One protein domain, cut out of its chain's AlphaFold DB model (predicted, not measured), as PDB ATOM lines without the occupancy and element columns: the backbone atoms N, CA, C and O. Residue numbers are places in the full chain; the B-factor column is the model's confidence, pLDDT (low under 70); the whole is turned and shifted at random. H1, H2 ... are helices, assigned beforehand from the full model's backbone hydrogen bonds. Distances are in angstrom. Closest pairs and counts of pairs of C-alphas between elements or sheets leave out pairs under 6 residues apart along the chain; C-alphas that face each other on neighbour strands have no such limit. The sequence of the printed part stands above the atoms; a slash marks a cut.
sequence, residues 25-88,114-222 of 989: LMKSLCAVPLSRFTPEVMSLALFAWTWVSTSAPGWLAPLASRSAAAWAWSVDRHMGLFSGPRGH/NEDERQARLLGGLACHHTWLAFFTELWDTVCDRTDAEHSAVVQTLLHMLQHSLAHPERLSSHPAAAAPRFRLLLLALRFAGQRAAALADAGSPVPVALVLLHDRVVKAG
ATOM      1  N   LEU A  25     233.618 178.434  76.889       88.62
ATOM      2  CA  LEU A  25     232.188 178.154  77.018       88.62
ATOM      3  C   LEU A  25     231.940 176.889  77.853       88.62
ATOM      4  O   LEU A  25     231.169 176.939  78.805       88.62
ATOM      5  N   MET A  26     232.657 175.795  77.572       88.69
ATOM      6  CA  MET A  26     232.622 174.553  78.359       88.69
ATOM      7  C   MET A  26     232.981 174.794  79.836       88.69
ATOM      8  O   MET A  26     232.282 174.336  80.738       88.69
ATOM      9  N   LYS A  27     234.053 175.549  80.108       87.38
ATOM     10  CA  LYS A  27     234.456 175.918  81.475       87.38
ATOM     11  C   LYS A  27     233.346 176.693  82.193       87.38
ATOM     12  O   LYS A  27     233.074 176.400  83.354       87.38
ATOM     13  N   SER A  28     232.724 177.656  81.516       89.12
ATOM     14  CA  SER A  28     231.608 178.434  82.060       89.12
ATOM     15  C   SER A  28     230.391 177.549  82.327       89.12
ATOM     16  O   SER A  28     229.842 177.603  83.421       89.12
ATOM     17  N   LEU A  29     230.031 176.670  81.386       90.56
ATOM     18  CA  LEU A  29     228.915 175.726  81.496       90.56
ATOM     19  C   LEU A  29     229.054 174.793  82.710       90.56
ATOM     20  O   LEU A  29     228.085 174.589  83.438       90.56
ATOM     21  N   CYS A  30     230.254 174.270  82.976       91.06
ATOM     22  CA  CYS A  30     230.517 173.460  84.171       91.06
ATOM     23  C   CYS A  30     230.501 174.270  85.480       91.06
ATOM     24  O   CYS A  30     230.318 173.693  86.548       91.06
ATOM     25  N   ALA A  31     230.688 175.593  85.419       89.06
ATOM     26  CA  ALA A  31     230.687 176.475  86.586       89.06
ATOM     27  C   ALA A  31     229.298 177.046  86.933       89.06
ATOM     28  O   ALA A  31     229.111 177.495  88.064       89.06
ATOM     29  N   VAL A  32     228.317 177.012  86.016       89.88
ATOM     30  CA  VAL A  32     226.963 177.553  86.261       89.88
ATOM     31  C   VAL A  32     226.331 177.009  87.555       89.88
ATOM     32  O   VAL A  32     225.910 177.844  88.362       89.88
ATOM     33  N   PRO A  33     226.328 175.688  87.852       90.25
ATOM     34  CA  PRO A  33     225.750 175.169  89.097       90.25
ATOM     35  C   PRO A  33     226.357 175.772  90.367       90.25
ATOM     36  O   PRO A  33     225.660 175.931  91.362       90.25
ATOM     37  N   LEU A  34     227.634 176.160  90.341       86.81
ATOM     38  CA  LEU A  34     228.327 176.721  91.504       86.81
ATOM     39  C   LEU A  34     227.886 178.153  91.828       86.81
ATOM     40  O   LEU A  34     227.925 178.560  92.986       86.81
ATOM     41  N   SER A  35     227.448 178.908  90.816       85.38
ATOM     42  CA  SER A  35     226.900 180.258  91.002       85.38
ATOM     43  C   SER A  35     225.501 180.253  91.623       85.38
ATOM     44  O   SER A  35     225.137 181.187  92.336       85.38
ATOM     45  N   ARG A  36     224.713 179.202  91.363       87.81
ATOM     46  CA  ARG A  36     223.333 179.071  91.836       87.81
ATOM     47  C   ARG A  36     222.990 177.594  92.026       87.81
ATOM     48  O   ARG A  36     222.454 176.942  91.136       87.81
ATOM     49  N   PHE A  37     223.344 177.070  93.195       91.38
ATOM     50  CA  PHE A  37     223.337 175.636  93.476       91.38
ATOM     51  C   PHE A  37     221.943 175.120  93.866       91.38
ATOM     52  O   PHE A  37     221.683 174.793  95.024       91.38
ATOM     53  N   THR A  38     221.030 175.099  92.889       92.94
ATOM     54  CA  THR A  38     219.648 174.614  93.041       92.94
ATOM     55  C   THR A  38     219.344 173.460  92.073       92.94
ATOM     56  O   THR A  38     219.988 173.361  91.018       92.94
ATOM     57  N   PRO A  39     218.381 172.570  92.392       93.00
ATOM     58  CA  PRO A  39     218.097 171.381  91.583       93.00
ATOM     59  C   PRO A  39     217.734 171.690  90.124       93.00
ATOM     60  O   PRO A  39     218.070 170.917  89.225       93.00
ATOM     61  N   GLU A  40     217.090 172.828  89.873       93.75
ATOM     62  CA  GLU A  40     216.652 173.278  88.548       93.75
ATOM     63  C   GLU A  40     217.860 173.658  87.681       93.75
ATOM     64  O   GLU A  40     217.982 173.215  86.539       93.75
ATOM     65  N   VAL A  41     218.793 174.430  88.253       94.25
ATOM     66  CA  VAL A  41     220.042 174.837  87.591       94.25
ATOM     67  C   VAL A  41     220.939 173.624  87.354       94.25
ATOM     68  O   VAL A  41     221.513 173.486  86.274       94.25
ATOM     69  N   MET A  42     221.020 172.714  88.330       95.12
ATOM     70  CA  MET A  42     221.758 171.461  88.193       95.12
ATOM     71  C   MET A  42     221.186 170.592  87.062       95.12
ATOM     72  O   MET A  42     221.943 170.097  86.232       95.12
ATOM     73  N   SER A  43     219.859 170.452  86.979       93.62
ATOM     74  CA  SER A  43     219.196 169.678  85.917       93.62
ATOM     75  C   SER A  43     219.433 170.275  84.525       93.62
ATOM     76  O   SER A  43     219.691 169.533  83.578       93.62
ATOM     77  N   LEU A  44     219.412 171.606  84.395       93.25
ATOM     78  CA  LEU A  44     219.711 172.289  83.132       93.25
ATOM     79  C   LEU A  44     221.179 172.112  82.709       93.25
ATOM     80  O   LEU A  44     221.458 171.851  81.539       93.25
ATOM     81  N   ALA A  45     222.117 172.223  83.655       92.69
ATOM     82  CA  ALA A  45     223.535 171.993  83.388       92.69
ATOM     83  C   ALA A  45     223.792 170.543  82.945       92.69
ATOM     84  O   ALA A  45     224.478 170.326  81.952       92.69
ATOM     85  N   LEU A  46     223.171 169.568  83.616       91.56
ATOM     86  CA  LEU A  46     223.247 168.152  83.254       91.56
ATOM     87  C   LEU A  46     222.696 167.870  81.858       91.56
ATOM     88  O   LEU A  46     223.369 167.206  81.075       91.56
ATOM     89  N   PHE A  47     221.531 168.422  81.510       92.62
ATOM     90  CA  PHE A  47     220.981 168.307  80.158       92.62
ATOM     91  C   PHE A  47     221.982 168.794  79.097       92.62
ATOM     92  O   PHE A  47     222.223 168.106  78.103       92.62
ATOM     93  N   ALA A  48     222.632 169.937  79.337       91.75
ATOM     94  CA  ALA A  48     223.656 170.462  78.441       91.75
ATOM     95  C   ALA A  48     224.930 169.592  78.406       91.75
ATOM     96  O   ALA A  48     225.491 169.382  77.331       91.75
ATOM     97  N   TRP A  49     225.386 169.051  79.540       92.25
ATOM     98  CA  TRP A  49     226.554 168.160  79.595       92.25
ATOM     99  C   TRP A  49     226.300 166.844  78.847       92.25
ATOM    100  O   TRP A  49     227.147 166.427  78.059       92.25
ATOM    101  N   THR A  50     225.122 166.235  79.020       89.00
ATOM    102  CA  THR A  50     224.698 165.022  78.302       89.00
ATOM    103  C   THR A  50     224.496 165.282  76.806       89.00
ATOM    104  O   THR A  50     224.843 164.443  75.973       89.00
ATOM    105  N   TRP A  51     224.002 166.462  76.422       89.69
ATOM    106  CA  TRP A  51     223.929 166.856  75.013       89.69
ATOM    107  C   TRP A  51     225.320 166.984  74.371       89.69
ATOM    108  O   TRP A  51     225.518 166.523  73.246       89.69
ATOM    109  N   VAL A  52     226.309 167.539  75.081       87.50
ATOM    110  CA  VAL A  52     227.684 167.633  74.560       87.50
ATOM    111  C   VAL A  52     228.378 166.268  74.525       87.50
ATOM    112  O   VAL A  52     229.047 165.970  73.536       87.50
ATOM    113  N   SER A  53     228.209 165.411  75.540       82.44
ATOM    114  CA  SER A  53     228.828 164.074  75.549       82.44
ATOM    115  C   SER A  53     228.307 163.167  74.430       82.44
ATOM    116  O   SER A  53     229.071 162.362  73.898       82.44
ATOM    117  N   THR A  54     227.041 163.329  74.035       84.88
ATOM    118  CA  THR A  54     226.417 162.591  72.924       84.88
ATOM    119  C   THR A  54     226.716 163.206  71.555       84.88
ATOM    120  O   THR A  54     227.048 162.477  70.623       84.88
ATOM    121  N   SER A  55     226.646 164.535  71.422       87.12
ATOM    122  CA  SER A  55     226.799 165.222  70.128       87.12
ATOM    123  C   SER A  55     228.256 165.460  69.718       87.12
ATOM    124  O   SER A  55     228.537 165.634  68.534       87.12
ATOM    125  N   ALA A  56     229.194 165.494  70.672       84.62
ATOM    126  CA  ALA A  56     230.605 165.779  70.409       84.62
ATOM    127  C   ALA A  56     231.551 164.932  71.295       84.62
ATOM    128  O   ALA A  56     232.213 165.476  72.183       84.62
ATOM    129  N   PRO A  57     231.686 163.610  71.041       77.38
ATOM    130  CA  PRO A  57     232.399 162.679  71.926       77.38
ATOM    131  C   PRO A  57     233.845 163.067  72.281       77.38
ATOM    132  O   PRO A  57     234.260 162.861  73.417       77.38
ATOM    133  N   GLY A  58     234.589 163.716  71.376       82.62
ATOM    134  CA  GLY A  58     235.956 164.198  71.652       82.62
ATOM    135  C   GLY A  58     236.058 165.281  72.743       82.62
ATOM    136  O   GLY A  58     237.155 165.630  73.180       82.62
ATOM    137  N   TRP A  59     234.928 165.817  73.218       86.44
ATOM    138  CA  TRP A  59     234.862 166.724  74.368       86.44
ATOM    139  C   TRP A  59     234.603 166.010  75.702       86.44
ATOM    140  O   TRP A  59     234.596 166.677  76.737       86.44
ATOM    141  N   LEU A  60     234.458 164.679  75.722       85.69
ATOM    142  CA  LEU A  60     234.153 163.905  76.931       85.69
ATOM    143  C   LEU A  60     235.221 164.071  78.025       85.69
ATOM    144  O   LEU A  60     234.885 164.368  79.170       85.69
ATOM    145  N   ALA A  61     236.508 163.947  77.686       87.38
ATOM    146  CA  ALA A  61     237.596 164.125  78.652       87.38
ATOM    147  C   ALA A  61     237.732 165.589  79.155       87.38
ATOM    148  O   ALA A  61     237.840 165.790  80.371       87.38
ATOM    149  N   PRO A  62     237.656 166.633  78.299       90.12
ATOM    150  CA  PRO A  62     237.512 168.023  78.750       90.12
ATOM    151  C   PRO A  62     236.307 168.268  79.674       90.12
ATOM    152  O   PRO A  62     236.468 168.901  80.720       90.12
ATOM    153  N   LEU A  63     235.124 167.750  79.325       91.25
ATOM    154  CA  LEU A  63     233.888 167.868  80.107       91.25
ATOM    155  C   LEU A  63     234.030 167.191  81.477       91.25
ATOM    156  O   LEU A  63     233.717 167.805  82.499       91.25
ATOM    157  N   ALA A  64     234.573 165.972  81.517       91.25
ATOM    158  CA  ALA A  64     234.891 165.255  82.749       91.25
ATOM    159  C   ALA A  64     235.856 166.063  83.631       91.25
ATOM    160  O   ALA A  64     235.590 166.273  84.810       91.25
ATOM    161  N   SER A  65     236.938 166.605  83.055       92.50
ATOM    162  CA  SER A  65     237.908 167.436  83.783       92.50
ATOM    163  C   SER A  65     237.281 168.706  84.366       92.50
ATOM    164  O   SER A  65     237.566 169.064  85.509       92.50
ATOM    165  N   ARG A  66     236.445 169.420  83.600       93.12
ATOM    166  CA  ARG A  66     235.819 170.671  84.063       93.12
ATOM    167  C   ARG A  66     234.705 170.428  85.083       93.12
ATOM    168  O   ARG A  66     234.638 171.167  86.059       93.12
ATOM    169  N   SER A  67     233.876 169.401  84.899       94.25
ATOM    170  CA  SER A  67     232.827 169.040  85.865       94.25
ATOM    171  C   SER A  67     233.416 168.479  87.167       94.25
ATOM    172  O   SER A  67     232.979 168.885  88.239       94.25
ATOM    173  N   ALA A  68     234.471 167.659  87.115       94.75
ATOM    174  CA  ALA A  68     235.185 167.199  88.312       94.75
ATOM    175  C   ALA A  68     235.892 168.342  89.068       94.75
ATOM    176  O   ALA A  68     235.903 168.349  90.297       94.75
ATOM    177  N   ALA A  69     236.441 169.337  88.361       93.44
ATOM    178  CA  ALA A  69     237.003 170.534  88.993       93.44
ATOM    179  C   ALA A  69     235.922 171.405  89.661       93.44
ATOM    180  O   ALA A  69     236.151 171.957  90.735       93.44
ATOM    181  N   ALA A  70     234.736 171.504  89.053       94.25
ATOM    182  CA  ALA A  70     233.599 172.195  89.651       94.25
ATOM    183  C   ALA A  70     233.049 171.444  90.882       94.25
ATOM    184  O   ALA A  70     232.752 172.065  91.897       94.25
ATOM    185  N   TRP A  71     233.012 170.111  90.842       95.81
ATOM    186  CA  TRP A  71     232.710 169.275  92.007       95.81
ATOM    187  C   TRP A  71     233.739 169.458  93.135       95.81
ATOM    188  O   TRP A  71     233.361 169.656  94.283       95.81
ATOM    189  N   ALA A  72     235.045 169.472  92.841       93.25
ATOM    190  CA  ALA A  72     236.069 169.716  93.866       93.25
ATOM    191  C   ALA A  72     235.861 171.065  94.587       93.25
ATOM    192  O   ALA A  72     235.957 171.135  95.809       93.25
ATOM    193  N   TRP A  73     235.446 172.103  93.855       92.88
ATOM    194  CA  TRP A  73     235.105 173.413  94.418       92.88
ATOM    195  C   TRP A  73     233.899 173.376  95.378       92.88
ATOM    196  O   TRP A  73     233.863 174.170  96.320       92.88
ATOM    197  N   SER A  74     232.927 172.470  95.179       93.44
ATOM    198  CA  SER A  74     231.798 172.285  96.109       93.44
ATOM    199  C   SER A  74     232.202 171.519  97.378       93.44
ATOM    200  O   SER A  74     231.674 171.818  98.453       93.44
ATOM    201  N   VAL A  75     233.191 170.614  97.283       91.19
ATOM    202  CA  VAL A  75     233.869 169.995  98.442       91.19
ATOM    203  C   VAL A  75     234.572 171.068  99.279       91.19
ATOM    204  O   VAL A  75     234.338 171.160 100.486       91.19
ATOM    205  N   ASP A  76     235.387 171.909  98.632       89.38
ATOM    206  CA  ASP A  76     236.204 172.946  99.283       89.38
ATOM    207  C   ASP A  76     235.375 174.034  99.973       89.38
ATOM    208  O   ASP A  76     235.824 174.632 100.947       89.38
ATOM    209  N   ARG A  77     234.160 174.300  99.478       88.12
ATOM    210  CA  ARG A  77     233.215 175.277 100.052       88.12
ATOM    211  C   ARG A  77     232.154 174.674 100.964       88.12
ATOM    212  O   ARG A  77     231.212 175.372 101.330       88.12
ATOM    213  N   HIS A  78     232.290 173.401 101.325       90.69
ATOM    214  CA  HIS A  78     231.375 172.718 102.242       90.69
ATOM    215  C   HIS A  78     229.902 172.804 101.801       90.69
ATOM    216  O   HIS A  78     228.990 173.044 102.592       90.69
ATOM    217  N   MET A  79     229.650 172.640 100.502       89.44
ATOM    218  CA  MET A  79     228.310 172.771  99.930       89.44
ATOM    219  C   MET A  79     227.555 171.442  99.980       89.44
ATOM    220  O   MET A  79     228.118 170.390  99.683       89.44
ATOM    221  N   GLY A  80     226.250 171.483 100.269       92.38
ATOM    222  CA  GLY A  80     225.339 170.337 100.144       92.38
ATOM    223  C   GLY A  80     225.824 169.073 100.864       92.38
ATOM    224  O   GLY A  80     225.768 168.995 102.086       92.38
ATOM    225  N   LEU A  81     226.303 168.074 100.113       95.25
ATOM    226  CA  LEU A  81     226.822 166.822 100.678       95.25
ATOM    227  C   LEU A  81     228.055 167.029 101.578       95.25
ATOM    228  O   LEU A  81     228.290 166.215 102.466       95.25
ATOM    229  N   PHE A  82     228.812 168.109 101.380       94.31
ATOM    230  CA  PHE A  82     230.064 168.401 102.085       94.31
ATOM    231  C   PHE A  82     229.913 169.422 103.225       94.31
ATOM    232  O   PHE A  82     230.907 169.961 103.703       94.31
ATOM    233  N   SER A  83     228.678 169.694 103.662       88.69
ATOM    234  CA  SER A  83     228.349 170.703 104.679       88.69
ATOM    235  C   SER A  83     228.724 170.346 106.123       88.69
ATOM    236  O   SER A  83     228.422 171.120 107.023       88.69
ATOM    237  N   GLY A  84     229.311 169.173 106.369       84.06
ATOM    238  CA  GLY A  84     229.595 168.679 107.716       84.06
ATOM    239  C   GLY A  84     228.357 168.239 108.516       84.06
ATOM    240  O   GLY A  84     227.245 168.151 107.974       84.06
ATOM    241  N   PRO A  85     228.542 167.896 109.805       73.06
ATOM    242  CA  PRO A  85     227.470 167.407 110.667       73.06
ATOM    243  C   PRO A  85     226.416 168.481 110.981       73.06
ATOM    244  O   PRO A  85     226.741 169.660 111.117       73.06
ATOM    245  N   ARG A  86     225.149 168.073 111.165       61.44
ATOM    246  CA  ARG A  86     224.093 168.972 111.682       61.44
ATOM    247  C   ARG A  86     224.526 169.570 113.032       61.44
ATOM    248  O   ARG A  86     224.881 168.813 113.931       61.44
ATOM    249  N   GLY A  87     224.432 170.894 113.175       48.88
ATOM    250  CA  GLY A  87     224.689 171.606 114.434       48.88
ATOM    251  C   GLY A  87     226.163 171.766 114.820       48.88
ATOM    252  O   GLY A  87     226.442 172.171 115.944       48.88
ATOM    253  N   HIS A  88     227.112 171.456 113.930       33.84
ATOM    254  CA  HIS A  88     228.523 171.739 114.188       33.84
ATOM    255  C   HIS A  88     228.852 173.182 113.758       33.84
ATOM    256  O   HIS A  88     228.636 173.500 112.584       33.84
ATOM    257  N   ASN A 114     214.297 181.629 109.195       60.56
ATOM    258  CA  ASN A 114     215.687 181.425 108.782       60.56
ATOM    259  C   ASN A 114     216.106 179.938 108.798       60.56
ATOM    260  O   ASN A 114     216.845 179.498 107.918       60.56
ATOM    261  N   GLU A 115     215.602 179.139 109.746       65.31
ATOM    262  CA  GLU A 115     215.958 177.712 109.856       65.31
ATOM    263  C   GLU A 115     215.231 176.857 108.803       65.31
ATOM    264  O   GLU A 115     215.847 175.977 108.196       65.31
ATOM    265  N   ASP A 116     213.969 177.170 108.483       69.75
ATOM    266  CA  ASP A 116     213.264 176.553 107.348       69.75
ATOM    267  C   ASP A 116     213.968 176.861 106.015       69.75
ATOM    268  O   ASP A 116     214.174 175.962 105.192       69.75
ATOM    269  N   GLU A 117     214.426 178.104 105.811       76.12
ATOM    270  CA  GLU A 117     215.242 178.466 104.647       76.12
ATOM    271  C   GLU A 117     216.600 177.747 104.628       76.12
ATOM    272  O   GLU A 117     217.012 177.240 103.581       76.12
ATOM    273  N   ARG A 118     217.305 177.663 105.763       79.62
ATOM    274  CA  ARG A 118     218.580 176.936 105.896       79.62
ATOM    275  C   ARG A 118     218.408 175.461 105.545       79.62
ATOM    276  O   ARG A 118     219.192 174.920 104.761       79.62
ATOM    277  N   GLN A 119     217.359 174.826 106.065       82.88
ATOM    278  CA  GLN A 119     217.041 173.434 105.782       82.88
ATOM    279  C   GLN A 119     216.638 173.235 104.313       82.88
ATOM    280  O   GLN A 119     217.133 172.302 103.678       82.88
ATOM    281  N   ALA A 120     215.838 174.129 103.725       85.31
ATOM    282  CA  ALA A 120     215.497 174.085 102.302       85.31
ATOM    283  C   ALA A 120     216.739 174.220 101.398       85.31
ATOM    284  O   ALA A 120     216.909 173.435 100.461       85.31
ATOM    285  N   ARG A 121     217.654 175.151 101.709       86.62
ATOM    286  CA  ARG A 121     218.941 175.320 101.002       86.62
ATOM    287  C   ARG A 121     219.810 174.061 101.106       86.62
ATOM    288  O   ARG A 121     220.381 173.632 100.103       86.62
ATOM    289  N   LEU A 122     219.880 173.432 102.284       89.19
ATOM    290  CA  LEU A 122     220.619 172.181 102.485       89.19
ATOM    291  C   LEU A 122     220.003 171.014 101.699       89.19
ATOM    292  O   LEU A 122     220.724 170.314 100.990       89.19
ATOM    293  N   LEU A 123     218.682 170.823 101.763       91.25
ATOM    294  CA  LEU A 123     217.971 169.790 100.999       91.25
ATOM    295  C   LEU A 123     218.154 169.977  99.483       91.25
ATOM    296  O   LEU A 123     218.456 169.011  98.780       91.25
ATOM    297  N   GLY A 124     218.065 171.217  98.989       92.00
ATOM    298  CA  GLY A 124     218.366 171.561  97.598       92.00
ATOM    299  C   GLY A 124     219.810 171.229  97.212       92.00
ATOM    300  O   GLY A 124     220.043 170.576  96.194       92.00
ATOM    301  N   GLY A 125     220.784 171.582  98.054       93.75
ATOM    302  CA  GLY A 125     222.196 171.264  97.833       93.75
ATOM    303  C   GLY A 125     222.521 169.764  97.890       93.75
ATOM    304  O   GLY A 125     223.407 169.298  97.170       93.75
ATOM    305  N   LEU A 126     221.804 168.983  98.702       95.50
ATOM    306  CA  LEU A 126     221.899 167.518  98.718       95.50
ATOM    307  C   LEU A 126     221.329 166.907  97.433       95.50
ATOM    308  O   LEU A 126     221.963 166.029  96.845       95.50
ATOM    309  N   ALA A 127     220.182 167.404  96.960       94.31
ATOM    310  CA  ALA A 127     219.592 166.987  95.691       94.31
ATOM    311  C   ALA A 127     220.511 167.306  94.497       94.31
ATOM    312  O   ALA A 127     220.708 166.445  93.646       94.31
ATOM    313  N   CYS A 128     221.163 168.475  94.474       96.19
ATOM    314  CA  CYS A 128     222.136 168.820  93.431       96.19
ATOM    315  C   CYS A 128     223.294 167.812  93.351       96.19
ATOM    316  O   CYS A 128     223.591 167.301  92.273       96.19
ATOM    317  N   HIS A 129     223.922 167.479  94.489       97.00
ATOM    318  CA  HIS A 129     224.992 166.472  94.521       97.00
ATOM    319  C   HIS A 129     224.487 165.081  94.115       97.00
ATOM    320  O   HIS A 129     225.206 164.358  93.433       97.00
ATOM    321  N   HIS A 130     223.260 164.709  94.492       96.19
ATOM    322  CA  HIS A 130     222.659 163.437  94.089       96.19
ATOM    323  C   HIS A 130     222.530 163.322  92.560       96.19
ATOM    324  O   HIS A 130     222.995 162.337  91.988       96.19
ATOM    325  N   THR A 131     221.994 164.343  91.881       94.38
ATOM    326  CA  THR A 131     221.877 164.328  90.413       94.38
ATOM    327  C   THR A 131     223.242 164.433  89.721       94.38
ATOM    328  O   THR A 131     223.460 163.804  88.688       94.38
ATOM    329  N   TRP A 132     224.209 165.156  90.300       96.06
ATOM    330  CA  TRP A 132     225.586 165.215  89.782       96.06
ATOM    331  C   TRP A 132     226.284 163.840  89.845       96.06
ATOM    332  O   TRP A 132     226.977 163.442  88.908       96.06
ATOM    333  N   LEU A 133     226.057 163.070  90.912       96.88
ATOM    334  CA  LEU A 133     226.591 161.710  91.051       96.88
ATOM    335  C   LEU A 133     226.005 160.726  90.033       96.88
ATOM    336  O   LEU A 133     226.727 159.828  89.598       96.88
ATOM    337  N   ALA A 134     224.745 160.902  89.621       94.25
ATOM    338  CA  ALA A 134     224.166 160.120  88.529       94.25
ATOM    339  C   ALA A 134     224.968 160.320  87.229       94.25
ATOM    340  O   ALA A 134     225.439 159.343  86.653       94.25
ATOM    341  N   PHE A 135     225.270 161.569  86.858       94.25
ATOM    342  CA  PHE A 135     226.110 161.874  85.693       94.25
ATOM    343  C   PHE A 135     227.524 161.294  85.783       94.25
ATOM    344  O   PHE A 135     228.012 160.737  84.805       94.25
ATOM    345  N   PHE A 136     228.195 161.363  86.941       95.62
ATOM    346  CA  PHE A 136     229.510 160.721  87.076       95.62
ATOM    347  C   PHE A 136     229.437 159.188  87.005       95.62
ATOM    348  O   PHE A 136     230.404 158.559  86.574       95.62
ATOM    349  N   THR A 137     228.302 158.592  87.378       95.00
ATOM    350  CA  THR A 137     228.055 157.150  87.225       95.00
ATOM    351  C   THR A 137     227.824 156.787  85.757       95.00
ATOM    352  O   THR A 137     228.481 155.885  85.253       95.00
ATOM    353  N   GLU A 138     226.985 157.532  85.034       92.62
ATOM    354  CA  GLU A 138     226.754 157.354  83.588       92.62
ATOM    355  C   GLU A 138     228.034 157.581  82.763       92.62
ATOM    356  O   GLU A 138     228.348 156.806  81.857       92.62
ATOM    357  N   LEU A 139     228.819 158.607  83.106       91.50
ATOM    358  CA  LEU A 139     230.124 158.888  82.506       91.50
ATOM    359  C   LEU A 139     231.102 157.728  82.718       91.50
ATOM    360  O   LEU A 139     231.833 157.370  81.796       91.50
ATOM    361  N   TRP A 140     231.128 157.150  83.921       93.31
ATOM    362  CA  TRP A 140     231.965 155.990  84.206       93.31
ATOM    363  C   TRP A 140     231.508 154.759  83.422       93.31
ATOM    364  O   TRP A 140     232.331 154.126  82.767       93.31
ATOM    365  N   ASP A 141     230.207 154.478  83.399       91.06
ATOM    366  CA  ASP A 141     229.627 153.325  82.700       91.06
ATOM    367  C   ASP A 141     229.791 153.415  81.172       91.06
ATOM    368  O   ASP A 141     229.895 152.398  80.494       91.06
ATOM    369  N   THR A 142     229.904 154.629  80.628       87.94
ATOM    370  CA  THR A 142     230.227 154.877  79.209       87.94
ATOM    371  C   THR A 142     231.709 154.626  78.881       87.94
ATOM    372  O   THR A 142     232.077 154.453  77.717       87.94
ATOM    373  N   VAL A 143     232.597 154.654  79.882       88.19
ATOM    374  CA  VAL A 143     234.057 154.693  79.686       88.19
ATOM    375  C   VAL A 143     234.789 153.496  80.301       88.19
ATOM    376  O   VAL A 143     235.928 153.246  79.911       88.19
ATOM    377  N   CYS A 144     234.177 152.728  81.204       87.50
ATOM    378  CA  CYS A 144     234.847 151.681  81.984       87.50
ATOM    379  C   CYS A 144     235.554 150.617  81.127       87.50
ATOM    380  O   CYS A 144     236.660 150.206  81.484       87.50
ATOM    381  N   ASP A 145     234.968 150.265  79.977       85.56
ATOM    382  CA  ASP A 145     235.452 149.214  79.069       85.56
ATOM    383  C   ASP A 145     236.313 149.759  77.906       85.56
ATOM    384  O   ASP A 145     236.815 148.996  77.076       85.56
ATOM    385  N   ARG A 146     236.503 151.085  77.822       85.12
ATOM    386  CA  ARG A 146     237.373 151.725  76.819       85.12
ATOM    387  C   ARG A 146     238.853 151.538  77.182       85.12
ATOM    388  O   ARG A 146     239.207 151.361  78.342       85.12
ATOM    389  N   THR A 147     239.736 151.613  76.188       79.69
ATOM    390  CA  THR A 147     241.198 151.426  76.353       79.69
ATOM    391  C   THR A 147     242.035 152.534  75.705       79.69
ATOM    392  O   THR A 147     243.251 152.416  75.568       79.69
ATOM    393  N   ASP A 148     241.389 153.628  75.304       82.12
ATOM    394  CA  ASP A 148     242.001 154.748  74.592       82.12
ATOM    395  C   ASP A 148     242.618 155.821  75.526       82.12
ATOM    396  O   ASP A 148     242.630 155.728  76.761       82.12
ATOM    397  N   ALA A 149     243.186 156.869  74.920       76.94
ATOM    398  CA  ALA A 149     243.773 157.985  75.658       76.94
ATOM    399  C   ALA A 149     242.721 158.801  76.440       76.94
ATOM    400  O   ALA A 149     243.030 159.341  77.505       76.94
ATOM    401  N   GLU A 150     241.475 158.860  75.953       77.56
ATOM    402  CA  GLU A 150     240.370 159.540  76.639       77.56
ATOM    403  C   GLU A 150     239.971 158.789  77.914       77.56
ATOM    404  O   GLU A 150     239.857 159.413  78.970       77.56
ATOM    405  N   HIS A 151     239.863 157.456  77.858       85.44
ATOM    406  CA  HIS A 151     239.679 156.592  79.026       85.44
ATOM    407  C   HIS A 151     240.739 156.875  80.088       85.44
ATOM    408  O   HIS A 151     240.406 157.123  81.246       85.44
ATOM    409  N   SER A 152     242.014 156.918  79.694       86.06
ATOM    410  CA  SER A 152     243.119 157.188  80.621       86.06
ATOM    411  C   SER A 152     242.976 158.550  81.321       86.06
ATOM    412  O   SER A 152     243.196 158.650  82.530       86.06
ATOM    413  N   ALA A 153     242.550 159.591  80.597       86.06
ATOM    414  CA  ALA A 153     242.310 160.920  81.161       86.06
ATOM    415  C   ALA A 153     241.087 160.960  82.102       86.06
ATOM    416  O   ALA A 153     241.154 161.565  83.178       86.06
ATOM    417  N   VAL A 154     239.987 160.293  81.737       89.12
ATOM    418  CA  VAL A 154     238.771 160.194  82.565       89.12
ATOM    419  C   VAL A 154     239.038 159.385  83.839       89.12
ATOM    420  O   VAL A 154     238.660 159.829  84.920       89.12
ATOM    421  N   VAL A 155     239.768 158.267  83.756       90.50
ATOM    422  CA  VAL A 155     240.176 157.447  84.914       90.50
ATOM    423  C   VAL A 155     240.972 158.264  85.929       90.50
ATOM    424  O   VAL A 155     240.654 158.227  87.116       90.50
ATOM    425  N   GLN A 156     241.982 159.025  85.493       90.25
ATOM    426  CA  GLN A 156     242.771 159.863  86.408       90.25
ATOM    427  C   GLN A 156     241.935 160.999  87.012       90.25
ATOM    428  O   GLN A 156     242.058 161.292  88.202       90.25
ATOM    429  N   THR A 157     241.041 161.594  86.218       92.31
ATOM    430  CA  THR A 157     240.117 162.643  86.672       92.31
ATOM    431  C   THR A 157     239.176 162.128  87.764       92.31
ATOM    432  O   THR A 157     239.088 162.734  88.833       92.31
ATOM    433  N   LEU A 158     238.514 160.987  87.535       94.75
ATOM    434  CA  LEU A 158     237.607 160.371  88.504       94.75
ATOM    435  C   LEU A 158     238.354 159.886  89.751       94.75
ATOM    436  O   LEU A 158     237.903 160.160  90.858       94.75
ATOM    437  N   LEU A 159     239.524 159.252  89.608       94.44
ATOM    438  CA  LEU A 159     240.343 158.836  90.753       94.44
ATOM    439  C   LEU A 159     240.702 160.027  91.656       94.44
ATOM    440  O   LEU A 159     240.552 159.934  92.875       94.44
ATOM    441  N   HIS A 160     241.137 161.146  91.071       94.06
ATOM    442  CA  HIS A 160     241.461 162.354  91.826       94.06
ATOM    443  C   HIS A 160     240.219 162.947  92.508       94.06
ATOM    444  O   HIS A 160     240.249 163.210  93.710       94.06
ATOM    445  N   MET A 161     239.106 163.081  91.778       96.31
ATOM    446  CA  MET A 161     237.832 163.583  92.303       96.31
ATOM    447  C   MET A 161     237.321 162.745  93.486       96.31
ATOM    448  O   MET A 161     236.964 163.291  94.531       96.31
ATOM    449  N   LEU A 162     237.308 161.417  93.349       97.19
ATOM    450  CA  LEU A 162     236.828 160.491  94.375       97.19
ATOM    451  C   LEU A 162     237.755 160.484  95.597       97.19
ATOM    452  O   LEU A 162     237.273 160.533  96.729       97.19
ATOM    453  N   GLN A 163     239.078 160.504  95.395       93.88
ATOM    454  CA  GLN A 163     240.022 160.648  96.504       93.88
ATOM    455  C   GLN A 163     239.843 161.976  97.243       93.88
ATOM    456  O   GLN A 163     239.872 161.959  98.472       93.88
ATOM    457  N   HIS A 164     239.657 163.092  96.534       92.69
ATOM    458  CA  HIS A 164     239.433 164.412  97.128       92.69
ATOM    459  C   HIS A 164     238.154 164.435  97.977       92.69
ATOM    460  O   HIS A 164     238.185 164.781  99.155       92.69
ATOM    461  N   SER A 165     237.051 163.942  97.406       95.88
ATOM    462  CA  SER A 165     235.729 163.876  98.051       95.88
ATOM    463  C   SER A 165     235.714 163.066  99.350       95.88
ATOM    464  O   SER A 165     234.916 163.342 100.241       95.88
ATOM    465  N   LEU A 166     236.576 162.049  99.449       95.38
ATOM    466  CA  LEU A 166     236.658 161.133 100.589       95.38
ATOM    467  C   LEU A 166     237.928 161.338 101.434       95.38
ATOM    468  O   LEU A 166     238.252 160.493 102.265       95.38
ATOM    469  N   ALA A 167     238.671 162.432 101.227       88.50
ATOM    470  CA  ALA A 167     239.851 162.763 102.030       88.50
ATOM    471  C   ALA A 167     239.486 163.143 103.475       88.50
ATOM    472  O   ALA A 167     240.241 162.832 104.392       88.50
ATOM    473  N   HIS A 168     238.319 163.771 103.644       86.25
ATOM    474  CA  HIS A 168     237.797 164.318 104.896       86.25
ATOM    475  C   HIS A 168     236.379 163.783 105.167       86.25
ATOM    476  O   HIS A 168     235.396 164.509 104.985       86.25
ATOM    477  N   PRO A 169     236.226 162.491 105.524       87.75
ATOM    478  CA  PRO A 169     234.919 161.854 105.718       87.75
ATOM    479  C   PRO A 169     234.057 162.504 106.817       87.75
ATOM    480  O   PRO A 169     232.831 162.401 106.770       87.75
ATOM    481  N   GLU A 170     234.675 163.207 107.765       84.62
ATOM    482  CA  GLU A 170     234.039 164.033 108.797       84.62
ATOM    483  C   GLU A 170     233.264 165.240 108.235       84.62
ATOM    484  O   GLU A 170     232.338 165.734 108.876       84.62
ATOM    485  N   ARG A 171     233.587 165.689 107.014       88.38
ATOM    486  CA  ARG A 171     232.890 166.788 106.320       88.38
ATOM    487  C   ARG A 171     231.673 166.324 105.517       88.38
ATOM    488  O   ARG A 171     230.904 167.152 105.038       88.38
ATOM    489  N   LEU A 172     231.468 165.015 105.357       93.44
ATOM    490  CA  LEU A 172     230.274 164.489 104.697       93.44
ATOM    491  C   LEU A 172     229.056 164.644 105.612       93.44
ATOM    492  O   LEU A 172     229.069 164.176 106.753       93.44
ATOM    493  N   SER A 173     227.982 165.226 105.084       92.38
ATOM    494  CA  SER A 173     226.765 165.532 105.836       92.38
ATOM    495  C   SER A 173     226.175 164.301 106.532       92.38
ATOM    496  O   SER A 173     226.050 163.221 105.939       92.38
ATOM    497  N   SER A 174     225.801 164.478 107.802       90.19
ATOM    498  CA  SER A 174     225.089 163.487 108.623       90.19
ATOM    499  C   SER A 174     223.571 163.691 108.651       90.19
ATOM    500  O   SER A 174     222.847 162.962 109.328       90.19
ATOM    501  N   HIS A 175     223.063 164.674 107.903       91.25
ATOM    502  CA  HIS A 175     221.632 164.912 107.741       91.25
ATOM    503  C   HIS A 175     220.942 163.652 107.167       91.25
ATOM    504  O   HIS A 175     221.412 163.147 106.149       91.25
ATOM    505  N   PRO A 176     219.797 163.166 107.696       90.81
ATOM    506  CA  PRO A 176     219.176 161.920 107.221       90.81
ATOM    507  C   PRO A 176     218.882 161.897 105.714       90.81
ATOM    508  O   PRO A 176     219.161 160.904 105.048       90.81
ATOM    509  N   ALA A 177     218.418 163.015 105.139       92.31
ATOM    510  CA  ALA A 177     218.267 163.189 103.685       92.31
ATOM    511  C   ALA A 177     219.539 162.903 102.849       92.31
ATOM    512  O   ALA A 177     219.429 162.498 101.692       92.31
ATOM    513  N   ALA A 178     220.739 163.048 103.421       94.75
ATOM    514  CA  ALA A 178     222.005 162.836 102.725       94.75
ATOM    515  C   ALA A 178     222.325 161.359 102.434       94.75
ATOM    516  O   ALA A 178     223.275 161.104 101.697       94.75
ATOM    517  N   ALA A 179     221.550 160.390 102.945       95.62
ATOM    518  CA  ALA A 179     221.814 158.964 102.730       95.62
ATOM    519  C   ALA A 179     221.956 158.608 101.236       95.62
ATOM    520  O   ALA A 179     222.964 158.022 100.849       95.62
ATOM    521  N   ALA A 180     221.019 159.037 100.381       96.00
ATOM    522  CA  ALA A 180     221.089 158.793  98.937       96.00
ATOM    523  C   ALA A 180     222.374 159.360  98.288       96.00
ATOM    524  O   ALA A 180     223.162 158.567  97.775       96.00
ATOM    525  N   PRO A 181     222.667 160.681  98.315       97.12
ATOM    526  CA  PRO A 181     223.901 161.205  97.721       97.12
ATOM    527  C   PRO A 181     225.177 160.645  98.372       97.12
ATOM    528  O   PRO A 181     226.133 160.348  97.659       97.12
ATOM    529  N   ARG A 182     225.204 160.429  99.695       97.12
ATOM    530  CA  ARG A 182     226.373 159.861 100.386       97.12
ATOM    531  C   ARG A 182     226.659 158.438  99.911       97.12
ATOM    532  O   ARG A 182     227.772 158.162  99.477       97.12
ATOM    533  N   PHE A 183     225.668 157.548  99.932       98.06
ATOM    534  CA  PHE A 183     225.872 156.162  99.507       98.06
ATOM    535  C   PHE A 183     226.018 156.014  97.988       98.06
ATOM    536  O   PHE A 183     226.777 155.148  97.567       98.06
ATOM    537  N   ARG A 184     225.444 156.900  97.158       98.19
ATOM    538  CA  ARG A 184     225.756 156.958  95.715       98.19
ATOM    539  C   ARG A 184     227.216 157.359  95.447       98.19
ATOM    540  O   ARG A 184     227.846 156.740  94.594       98.19
ATOM    541  N   LEU A 185     227.797 158.298  96.205       98.44
ATOM    542  CA  LEU A 185     229.233 158.625  96.125       98.44
ATOM    543  C   LEU A 185     230.115 157.432  96.535       98.44
ATOM    544  O   LEU A 185     231.081 157.113  95.842       98.44
ATOM    545  N   LEU A 186     229.774 156.754  97.636       98.38
ATOM    546  CA  LEU A 186     230.511 155.572  98.104       98.38
ATOM    547  C   LEU A 186     230.390 154.390  97.129       98.38
ATOM    548  O   LEU A 186     231.382 153.710  96.874       98.38
ATOM    549  N   LEU A 187     229.206 154.177  96.548       97.94
ATOM    550  CA  LEU A 187     228.941 153.171  95.519       97.94
ATOM    551  C   LEU A 187     229.760 153.441  94.253       97.94
ATOM    552  O   LEU A 187     230.427 152.530  93.771       97.94
ATOM    553  N   LEU A 188     229.767 154.682  93.752       98.06
ATOM    554  CA  LEU A 188     230.582 155.084  92.602       98.06
ATOM    555  C   LEU A 188     232.073 154.838  92.869       98.06
ATOM    556  O   LEU A 188     232.752 154.225  92.047       98.06
ATOM    557  N   ALA A 189     232.574 155.251  94.037       97.88
ATOM    558  CA  ALA A 189     233.965 155.044  94.430       97.88
ATOM    559  C   ALA A 189     234.343 153.555  94.524       97.88
ATOM    560  O   ALA A 189     235.394 153.152  94.021       97.88
ATOM    561  N   LEU A 190     233.482 152.731  95.130       95.94
ATOM    562  CA  LEU A 190     233.704 151.295  95.287       95.94
ATOM    563  C   LEU A 190     233.621 150.553  93.946       95.94
ATOM    564  O   LEU A 190     234.455 149.691  93.671       95.94
ATOM    565  N   ARG A 191     232.666 150.923  93.083       95.69
ATOM    566  CA  ARG A 191     232.478 150.352  91.739       95.69
ATOM    567  C   ARG A 191     233.661 150.678  90.833       95.69
ATOM    568  O   ARG A 191     234.235 149.767  90.241       95.69
ATOM    569  N   PHE A 192     234.077 151.945  90.811       95.75
ATOM    570  CA  PHE A 192     235.276 152.406  90.112       95.75
ATOM    571  C   PHE A 192     236.523 151.635  90.569       95.75
ATOM    572  O   PHE A 192     237.245 151.077  89.742       95.75
ATOM    573  N   ALA A 193     236.761 151.551  91.884       93.50
ATOM    574  CA  ALA A 193     237.920 150.855  92.434       93.50
ATOM    575  C   ALA A 193     237.898 149.348  92.118       93.50
ATOM    576  O   ALA A 193     238.913 148.806  91.680       93.50
ATOM    577  N   GLY A 194     236.744 148.691  92.280       91.81
ATOM    578  CA  GLY A 194     236.546 147.267  92.003       91.81
ATOM    579  C   GLY A 194     236.771 146.903  90.537       91.81
ATOM    580  O   GLY A 194     237.585 146.030  90.240       91.81
ATOM    581  N   GLN A 195     236.120 147.611  89.611       92.56
ATOM    582  CA  GLN A 195     236.281 147.372  88.171       92.56
ATOM    583  C   GLN A 195     237.705 147.692  87.698       92.56
ATOM    584  O   GLN A 195     238.276 146.930  86.917       92.56
ATOM    585  N   ARG A 196     238.334 148.761  88.213       91.56
ATOM    586  CA  ARG A 196     239.742 149.048  87.900       91.56
ATOM    587  C   ARG A 196     240.699 147.985  88.430       91.56
ATOM    588  O   ARG A 196     241.656 147.670  87.729       91.56
ATOM    589  N   ALA A 197     240.469 147.454  89.631       90.19
ATOM    590  CA  ALA A 197     241.288 146.389  90.203       90.19
ATOM    591  C   ALA A 197     241.140 145.074  89.421       90.19
ATOM    592  O   ALA A 197     242.154 144.452  89.114       90.19
ATOM    593  N   ALA A 198     239.915 144.701  89.028       89.50
ATOM    594  CA  ALA A 198     239.652 143.530  88.189       89.50
ATOM    595  C   ALA A 198     240.372 143.629  86.833       89.50
ATOM    596  O   ALA A 198     241.209 142.786  86.525       89.50
ATOM    597  N   ALA A 199     240.176 144.727  86.095       89.06
ATOM    598  CA  ALA A 199     240.820 144.934  84.795       89.06
ATOM    599  C   ALA A 199     242.363 144.986  84.863       89.06
ATOM    600  O   ALA A 199     243.039 144.717  83.872       89.06
ATOM    601  N   LEU A 200     242.944 145.353  86.013       88.19
ATOM    602  CA  LEU A 200     244.392 145.260  86.239       88.19
ATOM    603  C   LEU A 200     244.837 143.826  86.530       88.19
ATOM    604  O   LEU A 200     245.860 143.404  85.995       88.19
ATOM    605  N   ALA A 201     244.072 143.078  87.329       87.12
ATOM    606  CA  ALA A 201     244.344 141.674  87.621       87.12
ATOM    607  C   ALA A 201     244.270 140.804  86.352       87.12
ATOM    608  O   ALA A 201     245.178 140.007  86.119       87.12
ATOM    609  N   ASP A 202     243.270 141.030  85.493       88.44
ATOM    610  CA  ASP A 202     243.139 140.375  84.183       88.44
ATOM    611  C   ASP A 202     244.330 140.696  83.258       88.44
ATOM    612  O   ASP A 202     244.795 139.845  82.502       88.44
ATOM    613  N   ALA A 203     244.885 141.908  83.370       87.81
ATOM    614  CA  ALA A 203     246.102 142.341  82.682       87.81
ATOM    615  C   ALA A 203     247.412 141.944  83.405       87.81
ATOM    616  O   ALA A 203     248.483 142.450  83.059       87.81
ATOM    617  N   GLY A 204     247.356 141.098  84.444       89.00
ATOM    618  CA  GLY A 204     248.523 140.655  85.224       89.00
ATOM    619  C   GLY A 204     249.261 141.769  85.983       89.00
ATOM    620  O   GLY A 204     250.402 141.582  86.405       89.00
ATOM    621  N   SER A 205     248.639 142.938  86.140       87.31
ATOM    622  CA  SER A 205     249.229 144.137  86.737       87.31
ATOM    623  C   SER A 205     248.841 144.284  88.216       87.31
ATOM    624  O   SER A 205     247.678 144.083  88.569       87.31
ATOM    625  N   PRO A 206     249.769 144.678  89.108       86.31
ATOM    626  CA  PRO A 206     249.450 144.882  90.518       86.31
ATOM    627  C   PRO A 206     248.513 146.081  90.707       86.31
ATOM    628  O   PRO A 206     248.653 147.106  90.041       86.31
ATOM    629  N   VAL A 207     247.587 145.981  91.663       87.19
ATOM    630  CA  VAL A 207     246.654 147.064  92.007       87.19
ATOM    631  C   VAL A 207     247.426 148.262  92.598       87.19
ATOM    632  O   VAL A 207     248.098 148.101  93.620       87.19
ATOM    633  N   PRO A 208     247.335 149.476  92.015       88.19
ATOM    634  CA  PRO A 208     247.984 150.666  92.550       88.19
ATOM    635  C   PRO A 208     247.536 151.000  93.972       88.19
ATOM    636  O   PRO A 208     246.342 151.000  94.276       88.19
ATOM    637  N   VAL A 209     248.483 151.438  94.809       85.19
ATOM    638  CA  VAL A 209     248.216 151.905  96.184       85.19
ATOM    639  C   VAL A 209     247.161 153.023  96.248       85.19
ATOM    640  O   VAL A 209     246.446 153.143  97.235       85.19
ATOM    641  N   ALA A 210     246.997 153.801  95.173       85.44
ATOM    642  CA  ALA A 210     245.956 154.821  95.047       85.44
ATOM    643  C   ALA A 210     244.519 154.252  95.014       85.44
ATOM    644  O   ALA A 210     243.598 154.919  95.486       85.44
ATOM    645  N   LEU A 211     244.320 153.033  94.494       89.50
ATOM    646  CA  LEU A 211     243.029 152.337  94.545       89.50
ATOM    647  C   LEU A 211     242.800 151.698  95.917       89.50
ATOM    648  O   LEU A 211     241.688 151.770  96.433       89.50
ATOM    649  N   VAL A 212     243.852 151.154  96.543       89.06
ATOM    650  CA  VAL A 212     243.792 150.639  97.925       89.06
ATOM    651  C   VAL A 212     243.378 151.757  98.888       89.06
ATOM    652  O   VAL A 212     242.382 151.622  99.592       89.06
ATOM    653  N   LEU A 213     244.042 152.917  98.796       88.94
ATOM    654  CA  LEU A 213     243.710 154.125  99.554       88.94
ATOM    655  C   LEU A 213     242.260 154.581  99.342       88.94
ATOM    656  O   LEU A 213     241.608 155.016 100.290       88.94
ATOM    657  N   LEU A 214     241.761 154.518  98.103       92.38
ATOM    658  CA  LEU A 214     240.382 154.894  97.793       92.38
ATOM    659  C   LEU A 214     239.385 153.944  98.470       92.38
ATOM    660  O   LEU A 214     238.428 154.416  99.077       92.38
ATOM    661  N   HIS A 215     239.631 152.633  98.430       92.69
ATOM    662  CA  HIS A 215     238.812 151.644  99.133       92.69
ATOM    663  C   HIS A 215     238.820 151.869 100.654       92.69
ATOM    664  O   HIS A 215     237.758 151.914 101.273       92.69
ATOM    665  N   ASP A 216     239.987 152.096 101.265       90.56
ATOM    666  CA  ASP A 216     240.084 152.391 102.702       90.56
ATOM    667  C   ASP A 216     239.297 153.660 103.077       90.56
ATOM    668  O   ASP A 216     238.552 153.672 104.064       90.56
ATOM    669  N   ARG A 217     239.396 154.714 102.251       93.69
ATOM    670  CA  ARG A 217     238.607 155.948 102.398       93.69
ATOM    671  C   ARG A 217     237.106 155.692 102.271       93.69
ATOM    672  O   ARG A 217     236.357 156.234 103.076       93.69
ATOM    673  N   VAL A 218     236.656 154.845 101.339       96.38
ATOM    674  CA  VAL A 218     235.242 154.432 101.228       96.38
ATOM    675  C   VAL A 218     234.766 153.751 102.512       96.38
ATOM    676  O   VAL A 218     233.695 154.094 103.013       96.38
ATOM    677  N   VAL A 219     235.558 152.845 103.094       95.06
ATOM    678  CA  VAL A 219     235.179 152.151 104.337       95.06
ATOM    679  C   VAL A 219     235.070 153.132 105.515       95.06
ATOM    680  O   VAL A 219     234.051 153.132 106.210       95.06
ATOM    681  N   LYS A 220     236.040 154.036 105.722       93.50
ATOM    682  CA  LYS A 220     235.952 155.073 106.780       93.50
ATOM    683  C   LYS A 220     234.813 156.076 106.516       93.50
ATOM    684  O   LYS A 220     234.103 156.449 107.450       93.50
ATOM    685  N   ALA A 221     234.582 156.485 105.269       95.06
ATOM    686  CA  ALA A 221     233.500 157.402 104.885       95.06
ATOM    687  C   ALA A 221     232.091 156.787 105.017       95.06
ATOM    688  O   ALA A 221     231.125 157.497 105.322       95.06
ATOM    689  N   GLY A 222     231.982 155.466 104.848       96.38
ATOM    690  CA  GLY A 222     230.794 154.687 105.184       96.38
ATOM    691  C   GLY A 222     230.577 154.596 106.693       96.38
ATOM    692  O   GLY A 222     229.498 154.925 107.172       96.38
TER     693      GLY A 222
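Overview. This is residues 25 to 88 and 114 to 222 of the 989 residues of the protein "Hypothetical protein" of Chlamydomonas leiostraca (UniProt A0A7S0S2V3). Seven helices make a flat up-and-down bundle, each running against the one before it, in two layers: H1, H3 and H5 side by side, and H2, H4 and H6 side by side the other way. H7 packs on H5 and H6 at one edge, and the long H4 and H6 lie along the length. The 173 printed residues hold H1 to H7 in that order and no named strand; the class is all helix. The whole is compact, radius of gyration of the C-alphas 16.2 A, spanning 57 by 38 by 21 A, only just flat.

Arrangement. H4, residues 114 to 143, touches H6, residues 176 to 202, the same way at a shallow tilt of 19 degrees; closest C-alphas, His 130 and Pro 181, 4.4 A. H4 with residues 124 to 135 alone touches residues 39 to 46 of H2, residues 39 to 55; closest C-alphas, Pro 39 and Cys 128, 5.1 A. H3, residues 57 to 76, is close to H4 but not clearly touching; closest C-alphas, Ala 64 and Leu 139, 8.0 A. H3 touches H5, residues 149 to 165, the same way at 10 degrees, a shallow tilt; closest C-alphas, Ala 61 and Val 154, 5.7 A. H1, residues 25 to 35, touches H3; closest C-alphas, Cys 30 and Ser 67, 5.3 A. H6 and H7, residues 209 to 222, form a hairpin; closest C-alphas, Ala 193 and Leu 211, 5.7 A. Every O i to N i+4 pair is within hydrogen-bond range in H2, H4, H5 and H7, against 4 of 7 in H1, 14 of 16 in H3 and 21 of 23 in H6.

Along the chain. H4 measures 43.6 A, H6 39.6 A and H3 29.5 A. H1 begins at C-alpha 25 (232.188, 178.154, 77.018); H7 ends at C-alpha 222 (230.794, 154.687, 105.184).

Size, cuts and confidence. Residues 89 to 113 are cut out, with 17.0 A between C-alphas 88 and 114. No link printed whole is long. Residues 86 to 88 and 114 to 116 have pLDDT under 70.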